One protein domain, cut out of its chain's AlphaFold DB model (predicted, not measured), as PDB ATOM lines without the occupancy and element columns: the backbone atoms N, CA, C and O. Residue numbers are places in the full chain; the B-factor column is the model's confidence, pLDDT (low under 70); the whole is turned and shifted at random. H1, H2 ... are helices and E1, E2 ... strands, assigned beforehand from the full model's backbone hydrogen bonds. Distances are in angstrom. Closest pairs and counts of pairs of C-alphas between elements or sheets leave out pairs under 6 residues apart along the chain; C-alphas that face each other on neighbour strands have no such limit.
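This is residues 6 to 53 of the 63 residues of an uncharacterized protein of viral metagenome (UniProt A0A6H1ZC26). There is little regular structure here: two short strands, E1 and E2, sit side by side, the short helix H1 follows E1, and a wide loop, residues 17 to 43, leads from H1 round to E2. The 48 printed residues hold E1, H1 and E2 in that order, with only 14 residues in named elements, mixed helix and strand. The whole is compact, radius of gyration of the C-alphas 9.9 A, and rounded, spanning 26 by 22 by 16 A.

Find C-alpha 6 at (129.748, 106.059, 139.848), where E1, residues 6 to 8, begins. H1 takes residues 10 to 16, 9.8 A long. E2, residues 44 to 47, runs 10.5 A to C-alpha 47 at (129.655, 111.436, 143.436).

Look at E1 and E2, antiparallel at 134 degrees: N 6 and O 46 are 2.9 A apart, within hydrogen-bond range. The closest C-alphas of H1 and E2, Glu 10 and Ile 44, are 7.4 A apart. In H1 every O i to N i+4 pair is within hydrogen-bond range. Within the loop, residues 31 to 32 pair antiparallel with 39 to 40.

The C-alphas farthest apart, Ile 26 and Ala 51, are 28.1 A apart. The printed part has no cut; the link H1 to E2 is long. No printed residue is under 70 in pLDDT.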
ATOM      1  N   HIS A   6     129.020 106.805 140.869       85.38
ATOM      2  CA  HIS A   6     129.748 106.059 139.848       85.38
ATOM      3  C   HIS A   6     130.793 105.154 140.484       85.38
ATOM      4  O   HIS A   6     131.511 105.590 141.385       85.38
ATOM      5  N   ALA A   7     130.892 103.914 140.004       89.19
ATOM      6  CA  ALA A   7     131.924 102.989 140.446       89.19
ATOM      7  C   ALA A   7     133.312 103.497 140.030       89.19
ATOM      8  O   ALA A   7     133.508 104.010 138.924       89.19
ATOM      9  N   ILE A   8     134.294 103.355 140.911       88.88
ATOM     10  CA  ILE A   8     135.690 103.715 140.658       88.88
ATOM     11  C   ILE A   8     136.599 102.597 141.170       88.88
ATOM     12  O   ILE A   8     136.352 102.008 142.222       88.88
ATOM     13  N   CYS A   9     137.654 102.281 140.421       91.12
ATOM     14  CA  CYS A   9     138.648 101.314 140.871       91.12
ATOM     15  C   CYS A   9     139.580 101.925 141.927       91.12
ATOM     16  O   CYS A   9     139.766 103.141 141.988       91.12
ATOM     17  N   GLU A  10     140.209 101.077 142.740       89.00
ATOM     18  CA  GLU A  10     141.120 101.528 143.797       89.00
ATOM     19  C   GLU A  10     142.296 102.364 143.261       89.00
ATOM     20  O   GLU A  10     142.620 103.397 143.838       89.00
ATOM     21  N   GLY A  11     142.866 101.998 142.106       89.62
ATOM     22  CA  GLY A  11     143.947 102.766 141.477       89.62
ATOM     23  C   GLY A  11     143.523 104.187 141.088       89.62
ATOM     24  O   GLY A  11     144.193 105.158 141.440       89.62
ATOM     25  N   CYS A  12     142.370 104.337 140.425       89.88
ATOM     26  CA  CYS A  12     141.833 105.659 140.098       89.88
ATOM     27  C   CYS A  12     141.436 106.443 141.354       89.88
ATOM     28  O   CYS A  12     141.620 107.660 141.379       89.88
ATOM     29  N   TRP A  13     140.930 105.770 142.392       88.12
ATOM     30  CA  TRP A  13     140.625 106.410 143.671       88.12
ATOM     31  C   TRP A  13     141.881 106.977 144.329       88.12
ATOM     32  O   TRP A  13     141.880 108.147 144.688       88.12
ATOM     33  N   ILE A  14     142.967 106.207 144.433       87.75
ATOM     34  CA  ILE A  14     144.223 106.674 145.043       87.75
ATOM     35  C   ILE A  14     144.759 107.910 144.310       87.75
ATOM     36  O   ILE A  14     145.151 108.884 144.946       87.75
ATOM     37  N   ILE A  15     144.707 107.910 142.975       87.69
ATOM     38  CA  ILE A  15     145.179 109.034 142.155       87.69
ATOM     39  C   ILE A  15     144.292 110.278 142.329       87.69
ATOM     40  O   ILE A  15     144.796 111.398 142.372       87.69
ATOM     41  N   LYS A  16     142.964 110.113 142.394       83.25
ATOM     42  CA  LYS A  16     142.004 111.235 142.410       83.25
ATOM     43  C   LYS A  16     141.628 111.722 143.806       83.25
ATOM     44  O   LYS A  16     141.191 112.857 143.960       83.25
ATOM     45  N   CYS A  17     141.734 110.863 144.805       82.06
ATOM     46  CA  CYS A  17     141.217 111.043 146.158       82.06
ATOM     47  C   CYS A  17     142.262 110.599 147.190       82.06
ATOM     48  O   CYS A  17     141.929 109.965 148.186       82.06
ATOM     49  N   MET A  18     143.524 110.982 146.962       74.25
ATOM     50  CA  MET A  18     144.695 110.593 147.760       74.25
ATOM     51  C   MET A  18     144.564 110.870 149.275       74.25
ATOM     52  O   MET A  18     145.255 110.249 150.071       74.25
ATOM     53  N   TYR A  19     143.652 111.763 149.679       75.25
ATOM     54  CA  TYR A  19     143.411 112.148 151.077       75.25
ATOM     55  C   TYR A  19     142.080 111.646 151.654       75.25
ATOM     56  O   TYR A  19     141.689 112.071 152.740       75.25
ATOM     57  N   LYS A  20     141.335 110.806 150.930       79.19
ATOM     58  CA  LYS A  20     140.029 110.310 151.379       79.19
ATOM     59  C   LYS A  20     140.067 108.798 151.522       79.19
ATOM     60  O   LYS A  20     140.420 108.089 150.580       79.19
ATOM     61  N   GLU A  21     139.631 108.305 152.674       79.81
ATOM     62  CA  GLU A  21     139.352 106.882 152.831       79.81
ATOM     63  C   GLU A  21     138.074 106.529 152.054       79.81
ATOM     64  O   GLU A  21     137.032 107.167 152.248       79.81
ATOM     65  N   PRO A  22     138.131 105.558 151.126       80.06
ATOM     66  CA  PRO A  22     136.959 105.162 150.370       80.06
ATOM     67  C   PRO A  22     135.994 104.383 151.260       80.06
ATOM     68  O   PRO A  22     136.365 103.392 151.888       80.06
ATOM     69  N   VAL A  23     134.718 104.765 151.223       80.50
ATOM     70  CA  VAL A  23     133.649 103.909 151.742       80.50
ATOM     71  C   VAL A  23     133.416 102.791 150.728       80.50
ATOM     72  O   VAL A  23     133.073 103.054 149.573       80.50
ATOM     73  N   LYS A  24     133.633 101.544 151.158       82.44
ATOM     74  CA  LYS A  24     133.496 100.345 150.323       82.44
ATOM     75  C   LYS A  24     132.211  99.598 150.667       82.44
ATOM     76  O   LYS A  24     131.936  99.357 151.841       82.44
ATOM     77  N   LEU A  25     131.453  99.176 149.657       82.06
ATOM     78  CA  LEU A  25     130.349  98.238 149.867       82.06
ATOM     79  C   LEU A  25     130.880  96.848 150.251       82.06
ATOM     80  O   LEU A  25     131.909  96.385 149.753       82.06
ATOM     81  N   ILE A  26     130.146  96.176 151.141       79.00
ATOM     82  CA  ILE A  26     130.451  94.808 151.585       79.00
ATOM     83  C   ILE A  26     130.100  93.806 150.476       79.00
ATOM     84  O   ILE A  26     130.876  92.895 150.201       79.00
ATOM     85  N   ASN A  27     128.964  94.007 149.799       74.94
ATOM     86  CA  ASN A  27     128.524  93.170 148.687       74.94
ATOM     87  C   ASN A  27     129.007  93.771 147.360       74.94
ATOM     88  O   ASN A  27     128.391  94.691 146.820       74.94
ATOM     89  N   ARG A  28     130.169  93.312 146.888       77.50
ATOM     90  CA  ARG A  28     130.867  93.906 145.743       77.50
ATOM     91  C   ARG A  28     130.411  93.243 144.451       77.50
ATOM     92  O   ARG A  28     130.695  92.072 144.220       77.50
ATOM     93  N   VAL A  29     129.732  94.009 143.606       80.94
ATOM     94  CA  VAL A  29     129.394  93.602 142.240       80.94
ATOM     95  C   VAL A  29     130.497  94.096 141.303       80.94
ATOM     96  O   VAL A  29     131.095  95.145 141.542       80.94
ATOM     97  N   ALA A  30     130.808  93.320 140.266       84.88
ATOM     98  CA  ALA A  30     131.717  93.770 139.220       84.88
ATOM     99  C   ALA A  30     131.058  94.893 138.410       84.88
ATOM    100  O   ALA A  30     130.019  94.692 137.784       84.88
ATOM    101  N   GLU A  31     131.682  96.065 138.412       88.00
ATOM    102  CA  GLU A  31     131.216  97.257 137.708       88.00
ATOM    103  C   GLU A  31     132.338  97.882 136.886       88.00
ATOM    104  O   GLU A  31     133.501  97.510 136.998       88.00
ATOM    105  N   THR A  32     132.007  98.850 136.040       88.06
ATOM    106  CA  THR A  32     132.993  99.568 135.232       88.06
ATOM    107  C   THR A  32     133.465 100.822 135.961       88.06
ATOM    108  O   THR A  32     132.658 101.672 136.335       88.06
ATOM    109  N   CYS A  33     134.780 100.973 136.123       89.62
ATOM    110  CA  CYS A  33     135.380 102.192 136.645       89.62
ATOM    111  C   CYS A  33     135.059 103.375 135.726       89.62
ATOM    112  O   CYS A  33     135.404 103.378 134.546       89.62
ATOM    113  N   CYS A  34     134.471 104.426 136.286       88.31
ATOM    114  CA  CYS A  34     134.047 105.614 135.550       88.31
ATOM    115  C   CYS A  34     135.197 106.462 134.968       88.31
ATOM    116  O   CYS A  34     134.954 107.303 134.098       88.31
ATOM    117  N   PHE A  35     136.444 106.229 135.399       87.56
ATOM    118  CA  PHE A  35     137.622 106.986 134.959       87.56
ATOM    119  C   PHE A  35     138.528 106.260 133.966       87.56
ATOM    120  O   PHE A  35     138.978 106.900 133.018       87.56
ATOM    121  N   CYS A  36     138.816 104.972 134.168       89.56
ATOM    122  CA  CYS A  36     139.667 104.199 133.254       89.56
ATOM    123  C   CYS A  36     138.878 103.256 132.337       89.56
ATOM    124  O   CYS A  36     139.396 102.860 131.298       89.56
ATOM    125  N   GLY A  37     137.629 102.927 132.684       87.06
ATOM    126  CA  GLY A  37     136.813 101.972 131.935       87.06
ATOM    127  C   GLY A  37     137.088 100.505 132.270       87.06
ATOM    128  O   GLY A  37     136.421  99.636 131.714       87.06
ATOM    129  N   ASP A  38     138.017 100.216 133.184       89.62
ATOM    130  CA  ASP A  38     138.309  98.845 133.601       89.62
ATOM    131  C   ASP A  38     137.222  98.287 134.522       89.62
ATOM    132  O   ASP A  38     136.609  99.011 135.313       89.62
ATOM    133  N   SER A  39     137.025  96.972 134.462       88.12
ATOM    134  CA  SER A  39     136.173  96.256 135.407       88.12
ATOM    135  C   SER A  39     136.781  96.300 136.809       88.12
ATOM    136  O   SER A  39     137.944  95.958 137.016       88.12
ATOM    137  N   THR A  40     135.985  96.695 137.795       87.56
ATOM    138  CA  THR A  40     136.380  96.794 139.192       87.56
ATOM    139  C   THR A  40     135.362  96.126 140.103       87.56
ATOM    140  O   THR A  40     134.154  96.258 139.939       87.56
ATOM    141  N   VAL A  41     135.884  95.422 141.104       88.69
ATOM    142  CA  VAL A  41     135.136  94.872 142.241       88.69
ATOM    143  C   VAL A  41     135.537  95.586 143.530       88.69
ATOM    144  O   VAL A  41     135.432  95.026 144.616       88.69
ATOM    145  N   SER A  42     136.071  96.810 143.438       85.94
ATOM    146  CA  SER A  42     136.541  97.560 144.608       85.94
ATOM    147  C   SER A  42     135.383  98.011 145.509       85.94
ATOM    148  O   SER A  42     135.608  98.255 146.695       85.94
ATOM    149  N   GLY A  43     134.159  98.092 144.971       87.50
ATOM    150  CA  GLY A  43     132.968  98.534 145.703       87.50
ATOM    151  C   GLY A  43     133.047  99.992 146.161       87.50
ATOM    152  O   GLY A  43     132.414 100.340 147.153       87.50
ATOM    153  N   ILE A  44     133.865 100.814 145.492       88.44
ATOM    154  CA  ILE A  44     134.061 102.235 145.792       88.44
ATOM    155  C   ILE A  44     133.202 103.047 144.830       88.44
ATOM    156  O   ILE A  44     133.239 102.811 143.621       88.44
ATOM    157  N   TYR A  45     132.490 104.041 145.363       87.12
ATOM    158  CA  TYR A  45     131.665 104.943 144.568       87.12
ATOM    159  C   TYR A  45     132.013 106.394 144.855       87.12
ATOM    160  O   TYR A  45     132.217 106.790 146.002       87.12
ATOM    161  N   ILE A  46     132.032 107.200 143.802       85.62
ATOM    162  CA  ILE A  46     132.178 108.655 143.880       85.62
ATOM    163  C   ILE A  46     130.878 109.320 143.479       85.62
ATOM    164  O   ILE A  46     130.130 108.772 142.669       85.62
ATOM    165  N   ARG A  47     130.643 110.523 144.003       85.56
ATOM    166  CA  ARG A  47     129.655 111.436 143.436       85.56
ATOM    167  C   ARG A  47     130.360 112.473 142.585       85.56
ATOM    168  O   ARG A  47     131.009 113.351 143.140       85.56
ATOM    169  N   GLU A  48     130.246 112.351 141.271       82.06
ATOM    170  CA  GLU A  48     130.889 113.257 140.320       82.06
ATOM    171  C   GLU A  48     129.919 113.575 139.185       82.06
ATOM    172  O   GLU A  48     128.992 112.813 138.917       82.06
ATOM    173  N   ASP A  49     130.117 114.716 138.534       80.06
ATOM    174  CA  ASP A  49     129.335 115.076 137.356       80.06
ATOM    175  C   ASP A  49     129.577 114.044 136.234       80.06
ATOM    176  O   ASP A  49     130.735 113.850 135.843       80.06
ATOM    177  N   PRO A  50     128.531 113.397 135.680       77.44
ATOM    178  CA  PRO A  50     128.679 112.419 134.607       77.44
ATOM    179  C   PRO A  50     129.374 112.988 133.359       77.44
ATOM    180  O   PRO A  50     130.030 112.240 132.639       77.44
ATOM    181  N   ALA A  51     129.310 114.303 133.117       80.00
ATOM    182  CA  ALA A  51     130.038 114.952 132.025       80.00
ATOM    183  C   ALA A  51     131.564 114.972 132.240       80.00
ATOM    184  O   ALA A  51     132.322 115.128 131.283       80.00
ATOM    185  N   LYS A  52     132.035 114.801 133.482       78.25
ATOM    186  CA  LYS A  52     133.463 114.782 133.844       78.25
ATOM    187  C   LYS A  52     134.060 113.375 133.910       78.25
ATOM    188  O   LYS A  52     135.280 113.239 134.016       78.25
ATOM    189  N   VAL A  53     133.234 112.331 133.844       76.06
ATOM    190  CA  VAL A  53     133.663 110.928 133.927       76.06
ATOM    191  C   VAL A  53     133.436 110.209 132.598       76.06
ATOM    192  O   VAL A  53     132.324 109.859 132.218       76.06
TER     193      VAL A  53